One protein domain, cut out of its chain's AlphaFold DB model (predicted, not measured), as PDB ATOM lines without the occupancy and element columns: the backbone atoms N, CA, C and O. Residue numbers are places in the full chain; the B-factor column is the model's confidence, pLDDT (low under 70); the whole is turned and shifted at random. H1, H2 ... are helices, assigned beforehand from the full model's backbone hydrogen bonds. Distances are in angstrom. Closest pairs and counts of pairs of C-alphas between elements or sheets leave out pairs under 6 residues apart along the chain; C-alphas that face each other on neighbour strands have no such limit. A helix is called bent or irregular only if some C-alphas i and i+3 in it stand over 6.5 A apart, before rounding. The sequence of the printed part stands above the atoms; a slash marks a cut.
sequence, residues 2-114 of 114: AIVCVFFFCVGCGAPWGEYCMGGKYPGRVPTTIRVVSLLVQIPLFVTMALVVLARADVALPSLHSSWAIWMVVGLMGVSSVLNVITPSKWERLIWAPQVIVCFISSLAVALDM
ATOM      1  N   ALA A   2      36.427  -6.702 -19.150       91.94
ATOM      2  CA  ALA A   2      36.384  -8.110 -19.599       91.94
ATOM      3  C   ALA A   2      36.996  -8.386 -20.995       91.94
ATOM      4  O   ALA A   2      37.764  -9.333 -21.144       91.94
ATOM      5  N   ILE A   3      36.724  -7.527 -21.987       93.00
ATOM      6  CA  ILE A   3      37.252  -7.659 -23.359       93.00
ATOM      7  C   ILE A   3      38.787  -7.729 -23.369       93.00
ATOM      8  O   ILE A   3      39.361  -8.598 -24.025       93.00
ATOM      9  N   VAL A   4      39.460  -6.872 -22.593       92.69
ATOM     10  CA  VAL A   4      40.930  -6.856 -22.534       92.69
ATOM     11  C   VAL A   4      41.486  -8.115 -21.871       92.69
ATOM     12  O   VAL A   4      42.521  -8.624 -22.293       92.69
ATOM     13  N   CYS A   5      40.788  -8.654 -20.867       94.81
ATOM     14  CA  CYS A   5      41.191  -9.897 -20.214       94.81
ATOM     15  C   CYS A   5      41.118 -11.076 -21.187       94.81
ATOM     16  O   CYS A   5      42.059 -11.862 -21.255       94.81
ATOM     17  N   VAL A   6      40.041 -11.170 -21.975       95.69
ATOM     18  CA  VAL A   6      39.898 -12.202 -23.016       95.69
ATOM     19  C   VAL A   6      40.992 -12.053 -24.073       95.69
ATOM     20  O   VAL A   6      41.635 -13.035 -24.434       95.69
ATOM     21  N   PHE A   7      41.270 -10.825 -24.514       94.31
ATOM     22  CA  PHE A   7      42.351 -10.557 -25.459       94.31
ATOM     23  C   PHE A   7      43.714 -11.032 -24.932       94.31
ATOM     24  O   PHE A   7      44.394 -11.815 -25.597       94.31
ATOM     25  N   PHE A   8      44.104 -10.623 -23.718       94.50
ATOM     26  CA  PHE A   8      45.385 -11.028 -23.131       94.50
ATOM     27  C   PHE A   8      45.448 -12.521 -22.806       94.50
ATOM     28  O   PHE A   8      46.534 -13.101 -22.861       94.50
ATOM     29  N   PHE A   9      44.310 -13.160 -22.537       96.19
ATOM     30  CA  PHE A   9      44.232 -14.610 -22.403       96.19
ATOM     31  C   PHE A   9      44.584 -15.297 -23.726       96.19
ATOM     32  O   PHE A   9      45.496 -16.121 -23.767       96.19
ATOM     33  N   CYS A  10      43.952 -14.895 -24.832       94.19
ATOM     34  CA  CYS A  10      44.258 -15.422 -26.162       94.19
ATOM     35  C   CYS A  10      45.717 -15.167 -26.575       94.19
ATOM     36  O   CYS A  10      46.380 -16.073 -27.087       94.19
ATOM     37  N   VAL A  11      46.249 -13.967 -26.316       93.50
ATOM     38  CA  VAL A  11      47.670 -13.638 -26.539       93.50
ATOM     39  C   VAL A  11      48.574 -14.561 -25.716       93.50
ATOM     40  O   VAL A  11      49.519 -15.144 -26.252       93.50
ATOM     41  N   GLY A  12      48.246 -14.779 -24.442       92.12
ATOM     42  CA  GLY A  12      48.915 -15.740 -23.566       92.12
ATOM     43  C   GLY A  12      48.900 -17.169 -24.117       92.12
ATOM     44  O   GLY A  12      49.927 -17.852 -24.136       92.12
ATOM     45  N   CYS A  13      47.774 -17.599 -24.684       93.56
ATOM     46  CA  CYS A  13      47.626 -18.887 -25.364       93.56
ATOM     47  C   CYS A  13      48.370 -18.972 -26.710       93.56
ATOM     48  O   CYS A  13      48.565 -20.073 -27.221       93.56
ATOM     49  N   GLY A  14      48.877 -17.857 -27.244       90.62
ATOM     50  CA  GLY A  14      49.691 -17.821 -28.464       90.62
ATOM     51  C   GLY A  14      48.940 -17.368 -29.716       90.62
ATOM     52  O   GLY A  14      49.382 -17.674 -30.830       90.62
ATOM     53  N   ALA A  15      47.828 -16.647 -29.555       92.62
ATOM     54  CA  ALA A  15      47.167 -15.969 -30.663       92.62
ATOM     55  C   ALA A  15      48.139 -14.990 -31.357       92.62
ATOM     56  O   ALA A  15      48.932 -14.325 -30.681       92.62
ATOM     57  N   PRO A  16      48.104 -14.884 -32.698       90.94
ATOM     58  CA  PRO A  16      49.005 -14.027 -33.462       90.94
ATOM     59  C   PRO A  16      48.536 -12.560 -33.457       90.94
ATOM     60  O   PRO A  16      48.389 -11.947 -34.507       90.94
ATOM     61  N   TRP A  17      48.263 -12.007 -32.274       90.81
ATOM     62  CA  TRP A  17      47.685 -10.670 -32.090       90.81
ATOM     63  C   TRP A  17      48.664  -9.649 -31.511       90.81
ATOM     64  O   TRP A  17      48.257  -8.603 -31.010       90.81
ATOM     65  N   GLY A  18      49.961  -9.937 -31.575       87.12
ATOM     66  CA  GLY A  18      51.000  -9.056 -31.063       87.12
ATOM     67  C   GLY A  18      51.016  -7.683 -31.734       87.12
ATOM     68  O   GLY A  18      51.342  -6.709 -31.076       87.12
ATOM     69  N   GLU A  19      50.584  -7.571 -32.994       88.06
ATOM     70  CA  GLU A  19      50.471  -6.290 -33.713       88.06
ATOM     71  C   GLU A  19      49.378  -5.366 -33.152       88.06
ATOM     72  O   GLU A  19      49.440  -4.146 -33.316       88.06
ATOM     73  N   TYR A  20      48.402  -5.946 -32.452       89.25
ATOM     74  CA  TYR A  20      47.337  -5.225 -31.768       89.25
ATOM     75  C   TYR A  20      47.723  -4.873 -30.331       89.25
ATOM     76  O   TYR A  20      46.854  -4.462 -29.577       89.25
ATOM     77  N   CYS A  21      48.968  -5.066 -29.887       85.19
ATOM     78  CA  CYS A  21      49.378  -4.713 -28.526       85.19
ATOM     79  C   CYS A  21      50.862  -4.324 -28.434       85.19
ATOM     80  O   CYS A  21      51.661  -4.593 -29.328       85.19
ATOM     81  N   MET A  22      51.256  -3.706 -27.316       83.38
ATOM     82  CA  MET A  22      52.654  -3.325 -27.056       83.38
ATOM     83  C   MET A  22      53.269  -2.389 -28.122       83.38
ATOM     84  O   MET A  22      54.434  -2.543 -28.495       83.38
ATOM     85  N   GLY A  23      52.505  -1.418 -28.624       81.12
ATOM     86  CA  GLY A  23      52.911  -0.476 -29.672       81.12
ATOM     87  C   GLY A  23      53.039  -1.084 -31.074       81.12
ATOM     88  O   GLY A  23      53.688  -0.484 -31.927       81.12
ATOM     89  N   GLY A  24      52.489  -2.275 -31.321       82.25
ATOM     90  CA  GLY A  24      52.662  -3.034 -32.562       82.25
ATOM     91  C   GLY A  24      54.072  -3.606 -32.738       82.25
ATOM     92  O   GLY A  24      54.463  -3.971 -33.844       82.25
ATOM     93  N   LYS A  25      54.859  -3.679 -31.656       85.56
ATOM     94  CA  LYS A  25      56.278  -4.076 -31.680       85.56
ATOM     95  C   LYS A  25      56.508  -5.522 -32.133       85.56
ATOM     96  O   LYS A  25      57.588  -5.841 -32.626       85.56
ATOM     97  N   TYR A  26      55.528  -6.399 -31.935       85.62
ATOM     98  CA  TYR A  26      55.654  -7.835 -32.185       85.62
ATOM     99  C   TYR A  26      54.616  -8.291 -33.217       85.62
ATOM    100  O   TYR A  26      53.509  -8.650 -32.824       85.62
ATOM    101  N   PRO A  27      54.926  -8.300 -34.524       84.31
ATOM    102  CA  PRO A  27      53.991  -8.808 -35.522       84.31
ATOM    103  C   PRO A  27      53.714 -10.303 -35.296       84.31
ATOM    104  O   PRO A  27      54.623 -11.094 -35.041       84.31
ATOM    105  N   GLY A  28      52.445 -10.703 -35.386       88.75
ATOM    106  CA  GLY A  28      52.028 -12.085 -35.159       88.75
ATOM    107  C   GLY A  28      52.105 -12.511 -33.689       88.75
ATOM    108  O   GLY A  28      51.429 -11.946 -32.832       88.75
ATOM    109  N   ARG A  29      52.849 -13.580 -33.380       90.31
ATOM    110  CA  ARG A  29      52.894 -14.158 -32.023       90.31
ATOM    111  C   ARG A  29      53.912 -13.434 -31.147       90.31
ATOM    112  O   ARG A  29      55.075 -13.307 -31.521       90.31
ATOM    113  N   VAL A  30      53.497 -13.041 -29.944       90.62
ATOM    114  CA  VAL A  30      54.405 -12.414 -28.975       90.62
ATOM    115  C   VAL A  30      55.365 -13.443 -28.340       90.62
ATOM    116  O   VAL A  30      54.994 -14.614 -28.186       90.62
ATOM    117  N   PRO A  31      56.587 -13.035 -27.937       92.88
ATOM    118  CA  PRO A  31      57.548 -13.894 -27.243       92.88
ATOM    119  C   PRO A  31      56.970 -14.549 -25.986       92.88
ATOM    120  O   PRO A  31      56.155 -13.947 -25.285       92.88
ATOM    121  N   THR A  32      57.456 -15.745 -25.639       93.00
ATOM    122  CA  THR A  32      56.983 -16.524 -24.479       93.00
ATOM    123  C   THR A  32      56.979 -15.722 -23.179       93.00
ATOM    124  O   THR A  32      56.010 -15.793 -22.430       93.00
ATOM    125  N   THR A  33      57.993 -14.887 -22.942       93.25
ATOM    126  CA  THR A  33      58.047 -14.009 -21.763       93.25
ATOM    127  C   THR A  33      56.839 -13.076 -21.688       93.25
ATOM    128  O   THR A  33      56.221 -12.952 -20.635       93.25
ATOM    129  N   ILE A  34      56.448 -12.466 -22.809       91.75
ATOM    130  CA  ILE A  34      55.294 -11.559 -22.862       91.75
ATOM    131  C   ILE A  34      53.999 -12.333 -22.640       91.75
ATOM    132  O   ILE A  34      53.145 -11.868 -21.899       91.75
ATOM    133  N   ARG A  35      53.880 -13.542 -23.199       93.56
ATOM    134  CA  ARG A  35      52.714 -14.414 -22.984       93.56
ATOM    135  C   ARG A  35      52.501 -14.708 -21.501       93.56
ATOM    136  O   ARG A  35      51.384 -14.595 -21.006       93.56
ATOM    137  N   VAL A  36      53.578 -15.046 -20.794       94.44
ATOM    138  CA  VAL A  36      53.541 -15.317 -19.351       94.44
ATOM    139  C   VAL A  36      53.161 -14.058 -18.572       94.44
ATOM    140  O   VAL A  36      52.282 -14.122 -17.719       94.44
ATOM    141  N   VAL A  37      53.743 -12.902 -18.900       94.00
ATOM    142  CA  VAL A  37      53.393 -11.619 -18.261       94.00
ATOM    143  C   VAL A  37      51.927 -11.248 -18.513       94.00
ATOM    144  O   VAL A  37      51.233 -10.821 -17.590       94.00
ATOM    145  N   SER A  38      51.416 -11.459 -19.728       93.06
ATOM    146  CA  SER A  38      50.007 -11.231 -20.054       93.06
ATOM    147  C   SER A  38      49.078 -12.071 -19.174       93.06
ATOM    148  O   SER A  38      48.101 -11.545 -18.646       93.06
ATOM    149  N   LEU A  39      49.399 -13.349 -18.961       93.75
ATOM    150  CA  LEU A  39      48.568 -14.249 -18.157       93.75
ATOM    151  C   LEU A  39      48.686 -13.996 -16.652       93.75
ATOM    152  O   LEU A  39      47.675 -13.975 -15.959       93.75
ATOM    153  N   LEU A  40      49.908 -13.822 -16.147       95.69
ATOM    154  CA  LEU A  40      50.179 -13.816 -14.707       95.69
ATOM    155  C   LEU A  40      50.143 -12.426 -14.075       95.69
ATOM    156  O   LEU A  40      49.997 -12.321 -12.863       95.69
ATOM    157  N   VAL A  41      50.285 -11.365 -14.868       95.00
ATOM    158  CA  VAL A  41      50.347  -9.989 -14.356       95.00
ATOM    159  C   VAL A  41      49.222  -9.151 -14.941       95.00
ATOM    160  O   VAL A  41      48.437  -8.562 -14.200       95.00
ATOM    161  N   GLN A  42      49.098  -9.129 -16.269       93.44
ATOM    162  CA  GLN A  42      48.177  -8.215 -16.941       93.44
ATOM    163  C   GLN A  42      46.707  -8.553 -16.654       93.44
ATOM    164  O   GLN A  42      45.932  -7.663 -16.307       93.44
ATOM    165  N   ILE A  43      46.316  -9.829 -16.767       95.56
ATOM    166  CA  ILE A  43      44.938 -10.258 -16.486       95.56
ATOM    167  C   ILE A  43      44.570 -10.031 -15.009       95.56
ATOM    168  O   ILE A  43      43.562  -9.359 -14.775       95.56
ATOM    169  N   PRO A  44      45.347 -10.501 -14.007       96.62
ATOM    170  CA  PRO A  44      45.019 -10.260 -12.601       96.62
ATOM    171  C   PRO A  44      44.922  -8.779 -12.246       96.62
ATOM    172  O   PRO A  44      44.033  -8.397 -11.483       96.62
ATOM    173  N   LEU A  45      45.774  -7.930 -12.831       94.81
ATOM    174  CA  LEU A  45      45.694  -6.483 -12.655       94.81
ATOM    175  C   LEU A  45      44.337  -5.943 -13.124       94.81
ATOM    176  O   LEU A  45      43.633  -5.305 -12.344       94.81
ATOM    177  N   PHE A  46      43.926  -6.241 -14.361       94.69
ATOM    178  CA  PHE A  46      42.642  -5.766 -14.889       94.69
ATOM    179  C   PHE A  46      41.433  -6.322 -14.134       94.69
ATOM    180  O   PHE A  46      40.453  -5.601 -13.941       94.69
ATOM    181  N   VAL A  47      41.500  -7.578 -13.685       95.06
ATOM    182  CA  VAL A  47      40.463  -8.179 -12.835       95.06
ATOM    183  C   VAL A  47      40.380  -7.434 -11.504       95.06
ATOM    184  O   VAL A  47      39.298  -7.006 -11.125       95.06
ATOM    185  N   THR A  48      41.510  -7.197 -10.837       93.25
ATOM    186  CA  THR A  48      41.551  -6.486  -9.548       93.25
ATOM    187  C   THR A  48      40.989  -5.073  -9.678       93.25
ATOM    188  O   THR A  48      40.155  -4.666  -8.875       93.25
ATOM    189  N   MET A  49      41.372  -4.343 -10.729       94.00
ATOM    190  CA  MET A  49      40.827  -3.013 -11.010       94.00
ATOM    191  C   MET A  49      39.311  -3.057 -11.222       94.00
ATOM    192  O   MET A  49      38.600  -2.217 -10.679       94.00
ATOM    193  N   ALA A  50      38.800  -4.047 -11.961       93.31
ATOM    194  CA  ALA A  50      37.362  -4.215 -12.155       93.31
ATOM    195  C   ALA A  50      36.626  -4.496 -10.836       93.31
ATOM    196  O   ALA A  50      35.573  -3.909 -10.602       93.31
ATOM    197  N   LEU A  51      37.190  -5.333  -9.958       92.56
ATOM    198  CA  LEU A  51      36.614  -5.608  -8.638       92.56
ATOM    199  C   LEU A  51      36.579  -4.353  -7.760       92.56
ATOM    200  O   LEU A  51      35.578  -4.126  -7.094       92.56
ATOM    201  N   VAL A  52      37.617  -3.511  -7.801       92.06
ATOM    202  CA  VAL A  52      37.631  -2.224  -7.085       92.06
ATOM    203  C   VAL A  52      36.506  -1.306  -7.569       92.06
ATOM    204  O   VAL A  52      35.811  -0.721  -6.742       92.06
ATOM    205  N   VAL A  53      36.293  -1.195  -8.887       91.44
ATOM    206  CA  VAL A  53      35.188  -0.383  -9.431       91.44
ATOM    207  C   VAL A  53      33.828  -0.956  -9.026       91.44
ATOM    208  O   VAL A  53      32.961  -0.201  -8.601       91.44
ATOM    209  N   LEU A  54      33.641  -2.277  -9.100       91.38
ATOM    210  CA  LEU A  54      32.380  -2.930  -8.721       91.38
ATOM    211  C   LEU A  54      32.074  -2.814  -7.223       91.38
ATOM    212  O   LEU A  54      30.921  -2.598  -6.863       91.38
ATOM    213  N   ALA A  55      33.099  -2.919  -6.374       90.44
ATOM    214  CA  ALA A  55      32.986  -2.708  -4.934       90.44
ATOM    215  C   ALA A  55      32.697  -1.253  -4.582       90.44
ATOM    216  O   ALA A  55      32.071  -0.998  -3.562       90.44
ATOM    217  N   ARG A  56      33.130  -0.298  -5.416       87.88
ATOM    218  CA  ARG A  56      32.758   1.109  -5.249       87.88
ATOM    219  C   ARG A  56      31.399   1.491  -5.770       87.88
ATOM    220  O   ARG A  56      30.795   2.388  -5.211       87.88
ATOM    221  N   ALA A  57      30.925   0.823  -6.803       88.12
ATOM    222  CA  ALA A  57      29.586   1.047  -7.318       88.12
ATOM    223  C   ALA A  57      28.502   0.311  -6.498       88.12
ATOM    224  O   ALA A  57      27.372   0.216  -6.963       88.12
ATOM    225  N   ASP A  58      28.852  -0.281  -5.344       86.12
ATOM    226  CA  ASP A  58      27.987  -1.152  -4.529       86.12
ATOM    227  C   ASP A  58      27.331  -2.308  -5.319       86.12
ATOM    228  O   ASP A  58      26.298  -2.857  -4.937       86.12
ATOM    229  N   VAL A  59      27.957  -2.732  -6.424       86.62
ATOM    230  CA  VAL A  59      27.449  -3.811  -7.288       86.62
ATOM    231  C   VAL A  59      27.885  -5.186  -6.776       86.62
ATOM    232  O   VAL A  59      27.127  -6.151  -6.867       86.62
ATOM    233  N   ALA A  60      29.118  -5.315  -6.270       82.12
ATOM    234  CA  ALA A  60      29.665  -6.588  -5.793       82.12
ATOM    235  C   ALA A  60      30.804  -6.391  -4.782       82.12
ATOM    236  O   ALA A  60      31.544  -5.426  -4.878       82.12
ATOM    237  N   LEU A  61      31.015  -7.359  -3.880       79.38
ATOM    238  CA  LEU A  61      32.109  -7.361  -2.886       79.38
ATOM    239  C   LEU A  61      32.156  -6.102  -1.984       79.38
ATOM    240  O   LEU A  61      33.195  -5.444  -1.903       79.38
ATOM    241  N   PRO A  62      31.081  -5.800  -1.230       72.12
ATOM    242  CA  PRO A  62      31.024  -4.627  -0.347       72.12
ATOM    243  C   PRO A  62      32.101  -4.632   0.756       72.12
ATOM    244  O   PRO A  62      32.439  -3.591   1.309       72.12
ATOM    245  N   SER A  63      32.708  -5.784   1.059       74.75
ATOM    246  CA  SER A  63      33.845  -5.874   1.984       74.75
ATOM    247  C   SER A  63      35.125  -5.198   1.469       74.75
ATOM    248  O   SER A  63      36.009  -4.893   2.265       74.75
ATOM    249  N   LEU A  64      35.237  -4.942   0.161       69.94
ATOM    250  CA  LEU A  64      36.376  -4.265  -0.474       69.94
ATOM    251  C   LEU A  64      36.132  -2.764  -0.691       69.94
ATOM    252  O   LEU A  64      36.832  -2.133  -1.486       69.94
ATOM    253  N   HIS A  65      35.154  -2.180   0.006       71.00
ATOM    254  CA  HIS A  65      34.739  -0.791  -0.156       71.00
ATOM    255  C   HIS A  65      35.808   0.203   0.347       71.00
ATOM    256  O   HIS A  65      35.706   0.800   1.413       71.00
ATOM    257  N   SER A  66      36.879   0.399  -0.430       76.31
ATOM    258  CA  SER A  66      38.017   1.249  -0.056       76.31
ATOM    259  C   SER A  66      37.984   2.611  -0.745       76.31
ATOM    260  O   SER A  66      38.202   2.669  -1.956       76.31
ATOM    261  N   SER A  67      37.765   3.682   0.042       74.50
ATOM    262  CA  SER A  67      37.947   5.130  -0.255       74.50
ATOM    263  C   SER A  67      38.811   5.432  -1.464       74.50
ATOM    264  O   SER A  67      38.466   6.099  -2.435       74.50
ATOM    265  N   TRP A  68      40.017   4.919  -1.315       87.56
ATOM    266  CA  TRP A  68      41.190   5.378  -2.010       87.56
ATOM    267  C   TRP A  68      41.541   4.506  -3.214       87.56
ATOM    268  O   TRP A  68      42.135   4.984  -4.177       87.56
ATOM    269  N   ALA A  69      41.149   3.230  -3.198       90.56
ATOM    270  CA  ALA A  69      41.530   2.280  -4.238       90.56
ATOM    271  C   ALA A  69      40.999   2.679  -5.625       90.56
ATOM    272  O   ALA A  69      41.685   2.468  -6.626       90.56
ATOM    273  N   ILE A  70      39.822   3.312  -5.694       93.00
ATOM    274  CA  ILE A  70      39.251   3.788  -6.959       93.00
ATOM    275  C   ILE A  70      40.109   4.875  -7.610       93.00
ATOM    276  O   ILE A  70      40.288   4.857  -8.823       93.00
ATOM    277  N   TRP A  71      40.743   5.750  -6.826       94.56
ATOM    278  CA  TRP A  71      41.626   6.789  -7.356       94.56
ATOM    279  C   TRP A  71      42.887   6.212  -7.999       94.56
ATOM    280  O   TRP A  71      43.356   6.743  -9.005       94.56
ATOM    281  N   MET A  72      43.395   5.076  -7.501       94.25
ATOM    282  CA  MET A  72      44.469   4.346  -8.188       94.25
ATOM    283  C   MET A  72      44.005   3.822  -9.551       94.25
ATOM    284  O   MET A  72      44.743   3.920 -10.532       94.25
ATOM    285  N   VAL A  73      42.774   3.304  -9.635       94.94
ATOM    286  CA  VAL A  73      42.187   2.842 -10.902       94.94
ATOM    287  C   VAL A  73      42.019   4.003 -11.879       94.94
ATOM    288  O   VAL A  73      42.452   3.890 -13.024       94.94
ATOM    289  N   VAL A  74      41.459   5.124 -11.419       95.94
ATOM    290  CA  VAL A  74      41.289   6.354 -12.206       95.94
ATOM    291  C   VAL A  74      42.638   6.857 -12.713       95.94
ATOM    292  O   VAL A  74      42.779   7.112 -13.905       95.94
ATOM    293  N   GLY A  75      43.655   6.938 -11.849       96.25
ATOM    294  CA  GLY A  75      45.002   7.370 -12.228       96.25
ATOM    295  C   GLY A  75      45.627   6.470 -13.295       96.25
ATOM    296  O   GLY A  75      46.085   6.957 -14.331       96.25
ATOM    297  N   LEU A  76      45.582   5.149 -13.095       95.81
ATOM    298  CA  LEU A  76      46.090   4.178 -14.068       95.81
ATOM    299  C   LEU A  76      45.338   4.248 -15.402       95.81
ATOM    300  O   LEU A  76      45.965   4.204 -16.460       95.81
ATOM    301  N   MET A  77      44.010   4.375 -15.375       96.12
ATOM    302  CA  MET A  77      43.193   4.478 -16.585       96.12
ATOM    303  C   MET A  77      43.362   5.818 -17.298       96.12
ATOM    304  O   MET A  77      43.342   5.848 -18.527       96.12
ATOM    305  N   GLY A  78      43.601   6.905 -16.567       96.38
ATOM    306  CA  GLY A  78      43.923   8.212 -17.136       96.38
ATOM    307  C   GLY A  78      45.248   8.172 -17.893       96.38
ATOM    308  O   GLY A  78      45.294   8.501 -19.078       96.38
ATOM    309  N   VAL A  79      46.307   7.660 -17.254       96.56
ATOM    310  CA  VAL A  79      47.611   7.454 -17.909       96.56
ATOM    311  C   VAL A  79      47.466   6.519 -19.110       96.56
ATOM    312  O   VAL A  79      47.939   6.832 -20.201       96.56
ATOM    313  N   SER A  80      46.763   5.396 -18.945       94.19
ATOM    314  CA  SER A  80      46.539   4.437 -20.028       94.19
ATOM    315  C   SER A  80      45.771   5.057 -21.198       94.19
ATOM    316  O   SER A  80      46.121   4.796 -22.346       94.19
ATOM    317  N   SER A  81      44.780   5.917 -20.941       94.56
ATOM    318  CA  SER A  81      44.027   6.624 -21.987       94.56
ATOM    319  C   SER A  81      44.952   7.497 -22.826       94.56
ATOM    320  O   SER A  81      44.949   7.393 -24.051       94.56
ATOM    321  N   VAL A  82      45.804   8.298 -22.177       95.75
ATOM    322  CA  VAL A  82      46.780   9.150 -22.871       95.75
ATOM    323  C   VAL A  82      47.729   8.299 -23.712       95.75
ATOM    324  O   VAL A  82      47.881   8.557 -24.905       95.75
ATOM    325  N   LEU A  83      48.309   7.245 -23.126       93.38
ATOM    326  CA  LEU A  83      49.242   6.355 -23.823       93.38
ATOM    327  C   LEU A  83      48.601   5.660 -25.035       93.38
ATOM    328  O   LEU A  83      49.231   5.565 -26.087       93.38
ATOM    329  N   ASN A  84      47.345   5.221 -24.925       93.69
ATOM    330  CA  ASN A  84      46.626   4.577 -26.030       93.69
ATOM    331  C   ASN A  84      46.200   5.564 -27.125       93.69
ATOM    332  O   ASN A  84      46.082   5.168 -28.281       93.69
ATOM    333  N   VAL A  85      46.006   6.846 -26.807       93.31
ATOM    334  CA  VAL A  85      45.735   7.882 -27.818       93.31
ATOM    335  C   VAL A  85      47.001   8.242 -28.598       93.31
ATOM    336  O   VAL A  85      46.944   8.409 -29.818       93.31
ATOM    337  N   ILE A  86      48.151   8.338 -27.923       93.75
ATOM    338  CA  ILE A  86      49.421   8.732 -28.559       93.75
ATOM    339  C   ILE A  86      50.202   7.558 -29.163       93.75
ATOM    340  O   ILE A  86      51.193   7.799 -29.853       93.75
ATOM    341  N   THR A  87      49.782   6.308 -28.930       90.00
ATOM    342  CA  THR A  87      50.485   5.113 -29.430       90.00
ATOM    343  C   THR A  87      50.740   5.210 -30.943       90.00
ATOM    344  O   THR A  87      49.837   5.595 -31.701       90.00
ATOM    345  N   PRO A  88      51.952   4.888 -31.429       85.12
ATOM    346  CA  PRO A  88      52.269   4.933 -32.856       85.12
ATOM    347  C   PRO A  88      51.498   3.884 -33.673       85.12
ATOM    348  O   PRO A  88      51.311   4.062 -34.877       85.12
ATOM    349  N   SER A  89      51.011   2.809 -33.040       88.06
ATOM    350  CA  SER A  89      50.227   1.770 -33.713       88.06
ATOM    351  C   SER A  89      48.811   2.261 -34.034       88.06
ATOM    352  O   SER A  89      48.004   2.537 -33.144       88.06
ATOM    353  N   LYS A  90      48.482   2.341 -35.331       88.38
ATOM    354  CA  LYS A  90      47.141   2.732 -35.801       88.38
ATOM    355  C   LYS A  90      46.055   1.808 -35.252       88.38
ATOM    356  O   LYS A  90      45.003   2.285 -34.835       88.38
ATOM    357  N   TRP A  91      46.321   0.502 -35.238       87.94
ATOM    358  CA  TRP A  91      45.357  -0.497 -34.789       87.94
ATOM    359  C   TRP A  91      45.129  -0.446 -33.284       87.94
ATOM    360  O   TRP A  91      43.986  -0.508 -32.844       87.94
ATOM    361  N   GLU A  92      46.184  -0.244 -32.494       87.88
ATOM    362  CA  GLU A  92      46.020  -0.057 -31.050       87.88
ATOM    363  C   GLU A  92      45.216   1.187 -30.728       87.88
ATOM    364  O   GLU A  92      44.318   1.143 -29.892       87.88
ATOM    365  N   ARG A  93      45.500   2.289 -31.426       92.25
ATOM    366  CA  ARG A  93      44.762   3.533 -31.236       92.25
ATOM    367  C   ARG A  93      43.280   3.358 -31.559       92.25
ATOM    368  O   ARG A  93      42.440   3.880 -30.838       92.25
ATOM    369  N   LEU A  94      42.957   2.618 -32.620       92.25
ATOM    370  CA  LEU A  94      41.575   2.383 -33.039       92.25
ATOM    371  C   LEU A  94      40.816   1.466 -32.064       92.25
ATOM    372  O   LEU A  94      39.649   1.712 -31.780       92.25
ATOM    373  N   ILE A  95      41.468   0.413 -31.564       92.12
ATOM    374  CA  ILE A  95      40.823  -0.624 -30.746       92.12
ATOM    375  C   ILE A  95      40.808  -0.227 -29.265       92.12
ATOM    376  O   ILE A  95      39.771  -0.291 -28.606       92.12
ATOM    377  N   TRP A  96      41.951   0.195 -28.725       93.25
ATOM    378  CA  TRP A  96      42.131   0.344 -27.282       93.25
ATOM    379  C   TRP A  96      41.860   1.744 -26.768       93.25
ATOM    380  O   TRP A  96      41.359   1.863 -25.652       93.25
ATOM    381  N   ALA A  97      42.122   2.800 -27.545       93.50
ATOM    382  CA  ALA A  97      41.856   4.155 -27.063       93.50
ATOM    383  C   ALA A  97      40.373   4.358 -26.689       93.50
ATOM    384  O   ALA A  97      40.125   4.780 -25.558       93.50
ATOM    385  N   PRO A  98      39.378   3.980 -27.524       94.00
ATOM    386  CA  PRO A  98      37.970   4.128 -27.153       94.00
ATOM    387  C   PRO A  98      37.614   3.320 -25.903       94.00
ATOM    388  O   PRO A  98      36.964   3.825 -24.990       94.00
ATOM    389  N   GLN A  99      38.088   2.074 -25.823       94.62
ATOM    390  CA  GLN A  99      37.813   1.196 -24.690       94.62
ATOM    391  C   GLN A  99      38.373   1.756 -23.376       94.62
ATOM    392  O   GLN A  99      37.684   1.744 -22.354       94.62
ATOM    393  N   VAL A 100      39.631   2.203 -23.380       94.94
ATOM    394  CA  VAL A 100      40.303   2.708 -22.178       94.94
ATOM    395  C   VAL A 100      39.705   4.049 -21.756       94.94
ATOM    396  O   VAL A 100      39.491   4.240 -20.564       94.94
ATOM    397  N   ILE A 101      39.320   4.911 -22.703       95.38
ATOM    398  CA  ILE A 101      38.596   6.159 -22.414       95.38
ATOM    399  C   ILE A 101      37.256   5.865 -21.731       95.38
ATOM    400  O   ILE A 101      36.954   6.465 -20.702       95.38
ATOM    401  N   VAL A 102      36.470   4.912 -22.245       95.69
ATOM    402  CA  VAL A 102      35.206   4.509 -21.602       95.69
ATOM    403  C   VAL A 102      35.462   3.973 -20.192       95.69
ATOM    404  O   VAL A 102      34.766   4.355 -19.254       95.69
ATOM    405  N   CYS A 103      36.492   3.141 -20.012       94.50
ATOM    406  CA  CYS A 103      36.870   2.645 -18.688       94.50
ATOM    407  C   CYS A 103      37.270   3.790 -17.745       94.50
ATOM    408  O   CYS A 103      36.809   3.816 -16.607       94.50
ATOM    409  N   PHE A 104      38.061   4.754 -18.219       96.50
ATOM    410  CA  PHE A 104      38.470   5.924 -17.449       96.50
ATOM    411  C   PHE A 104      37.264   6.753 -17.008       96.50
ATOM    412  O   PHE A 104      37.085   6.950 -15.808       96.50
ATOM    413  N   ILE A 105      36.394   7.146 -17.944       96.00
ATOM    414  CA  ILE A 105      35.186   7.930 -17.651       96.00
ATOM    415  C   ILE A 105      34.287   7.183 -16.665       96.00
ATOM    416  O   ILE A 105      33.847   7.775 -15.686       96.00
ATOM    417  N   SER A 106      34.059   5.881 -16.870       93.50
ATOM    418  CA  SER A 106      33.231   5.085 -15.954       93.50
ATOM    419  C   SER A 106      33.820   5.016 -14.541       93.50
ATOM    420  O   SER A 106      33.101   5.217 -13.568       93.50
ATOM    421  N   SER A 107      35.135   4.806 -14.414       93.75
ATOM    422  CA  SER A 107      35.802   4.781 -13.110       93.75
ATOM    423  C   SER A 107      35.818   6.150 -12.434       93.75
ATOM    424  O   SER A 107      35.702   6.224 -11.216       93.75
ATOM    425  N   LEU A 108      35.928   7.226 -13.218       94.88
ATOM    426  CA  LEU A 108      35.903   8.595 -12.723       94.88
ATOM    427  C   LEU A 108      34.503   8.978 -12.245       94.88
ATOM    428  O   LEU A 108      34.381   9.556 -11.176       94.88
ATOM    429  N   ALA A 109      33.457   8.610 -12.988       93.81
ATOM    430  CA  ALA A 109      32.075   8.810 -12.565       93.81
ATOM    431  C   ALA A 109      31.814   8.124 -11.217       93.81
ATOM    432  O   ALA A 109      31.404   8.787 -10.277       93.81
ATOM    433  N   VAL A 110      32.179   6.842 -11.079       91.44
ATOM    434  CA  VAL A 110      32.058   6.100  -9.807       91.44
ATOM    435  C   VAL A 110      32.877   6.737  -8.674       91.44
ATOM    436  O   VAL A 110      32.487   6.655  -7.515       91.44
ATOM    437  N   ALA A 111      34.015   7.364  -8.982       90.88
ATOM    438  CA  ALA A 111      34.823   8.059  -7.982       90.88
ATOM    439  C   ALA A 111      34.230   9.408  -7.536       90.88
ATOM    440  O   ALA A 111      34.554   9.855  -6.439       90.88
ATOM    441  N   LEU A 112      33.430  10.060  -8.389       90.25
ATOM    442  CA  LEU A 112      32.857  11.394  -8.166       90.25
ATOM    443  C   LEU A 112      31.415  11.376  -7.651       90.25
ATOM    444  O   LEU A 112      30.991  12.368  -7.071       90.25
ATOM    445  N   ASP A 113      30.659  10.298  -7.872       81.62
ATOM    446  CA  ASP A 113      29.247  10.160  -7.465       81.62
ATOM    447  C   ASP A 113      29.067   9.965  -5.937       81.62
ATOM    448  O   ASP A 113      28.042   9.463  -5.479       81.62
ATOM    449  N   MET A 114      30.077  10.336  -5.138       59.28
ATOM    450  CA  MET A 114      30.116  10.230  -3.674       59.28
ATOM    451  C   MET A 114      30.591  11.527  -3.026       59.28
ATOM    452  O   MET A 114      31.684  12.011  -3.402       59.28
TER     453      MET A 114
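Overview. This is residues 2 to 114 of the 114 residues of an uncharacterized protein of Aphanomyces invadans (UniProt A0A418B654). The longest helix, H2, gently bent, forms one side of a V; H1 folds back beside its first arm and the start of its second, and the hairpin of H3 and H4 makes the other side. The two sides meet where the second arm of H2 packs on H3 and H4, and the link of residues 14 to 31 lies at the wide end. The printed part has 113 residues with four named helices, H1 to H4 in order, and no named strand; the class is all helix. It is compact, with a radius of gyration of the C-alphas of 14.9 A, yet elongated, spanning 44 by 26 by 17 A.

Along the chain. H2, residues 32 to 56, was assigned as one helix by its hydrogen bonds but is bent: C-alphas 40 and 43 are 6.6 A apart. Its arms are H2a, residues 32 to 40, 12.2 A, and H2b, residues 43 to 56, 20.1 A. H1, residues 2 to 13, spans 16.6 A from C-alpha 2 at (36.384, -8.110, -19.599). H3, residues 69 to 86, spans 26.4 A. H4, residues 90 to 112, spans 32.3 A and ends at C-alpha 112 at (32.857, 11.394, -8.166); it is only just irregular, C-alphas 95 and 98 being 6.6 A apart, with a kink of 34 degrees near residue 97.

Arrangement. H2 is the hub, touching three helices. H1 and H2a form a hairpin at 37 degrees, only just steep; their closest C-alphas, of Gly 12 and Arg 35, are 4.1 A apart. H2b touches H3 at a steep tilt of 53 degrees, closest at the C-alphas of Met 49 and Val 73, 6.0 A. H2b touches H4 with residues 53 to 56 alone, closest at the C-alphas of Val 53 and Ser 107, 6.4 A. H3 and H4 form a hairpin at a shallow tilt of 26 degrees, closest at the C-alphas of Asn 84 and Ala 97, 4.9 A. H1 and H2a are apart from H3 and H4. Every O i to N i+4 pair is within hydrogen-bond range in H1, H2a, H2b and H3, and 17 of 19 in H4.

Size, cuts and confidence. The C-alphas farthest apart, of Gly 28 and Met 114, are 44.4 A apart. The printed part has no cut; the links H1 to H2 and H2 to H3 are long, and H3 to H4 is tight. Residues 64 and 114 have pLDDT under 70.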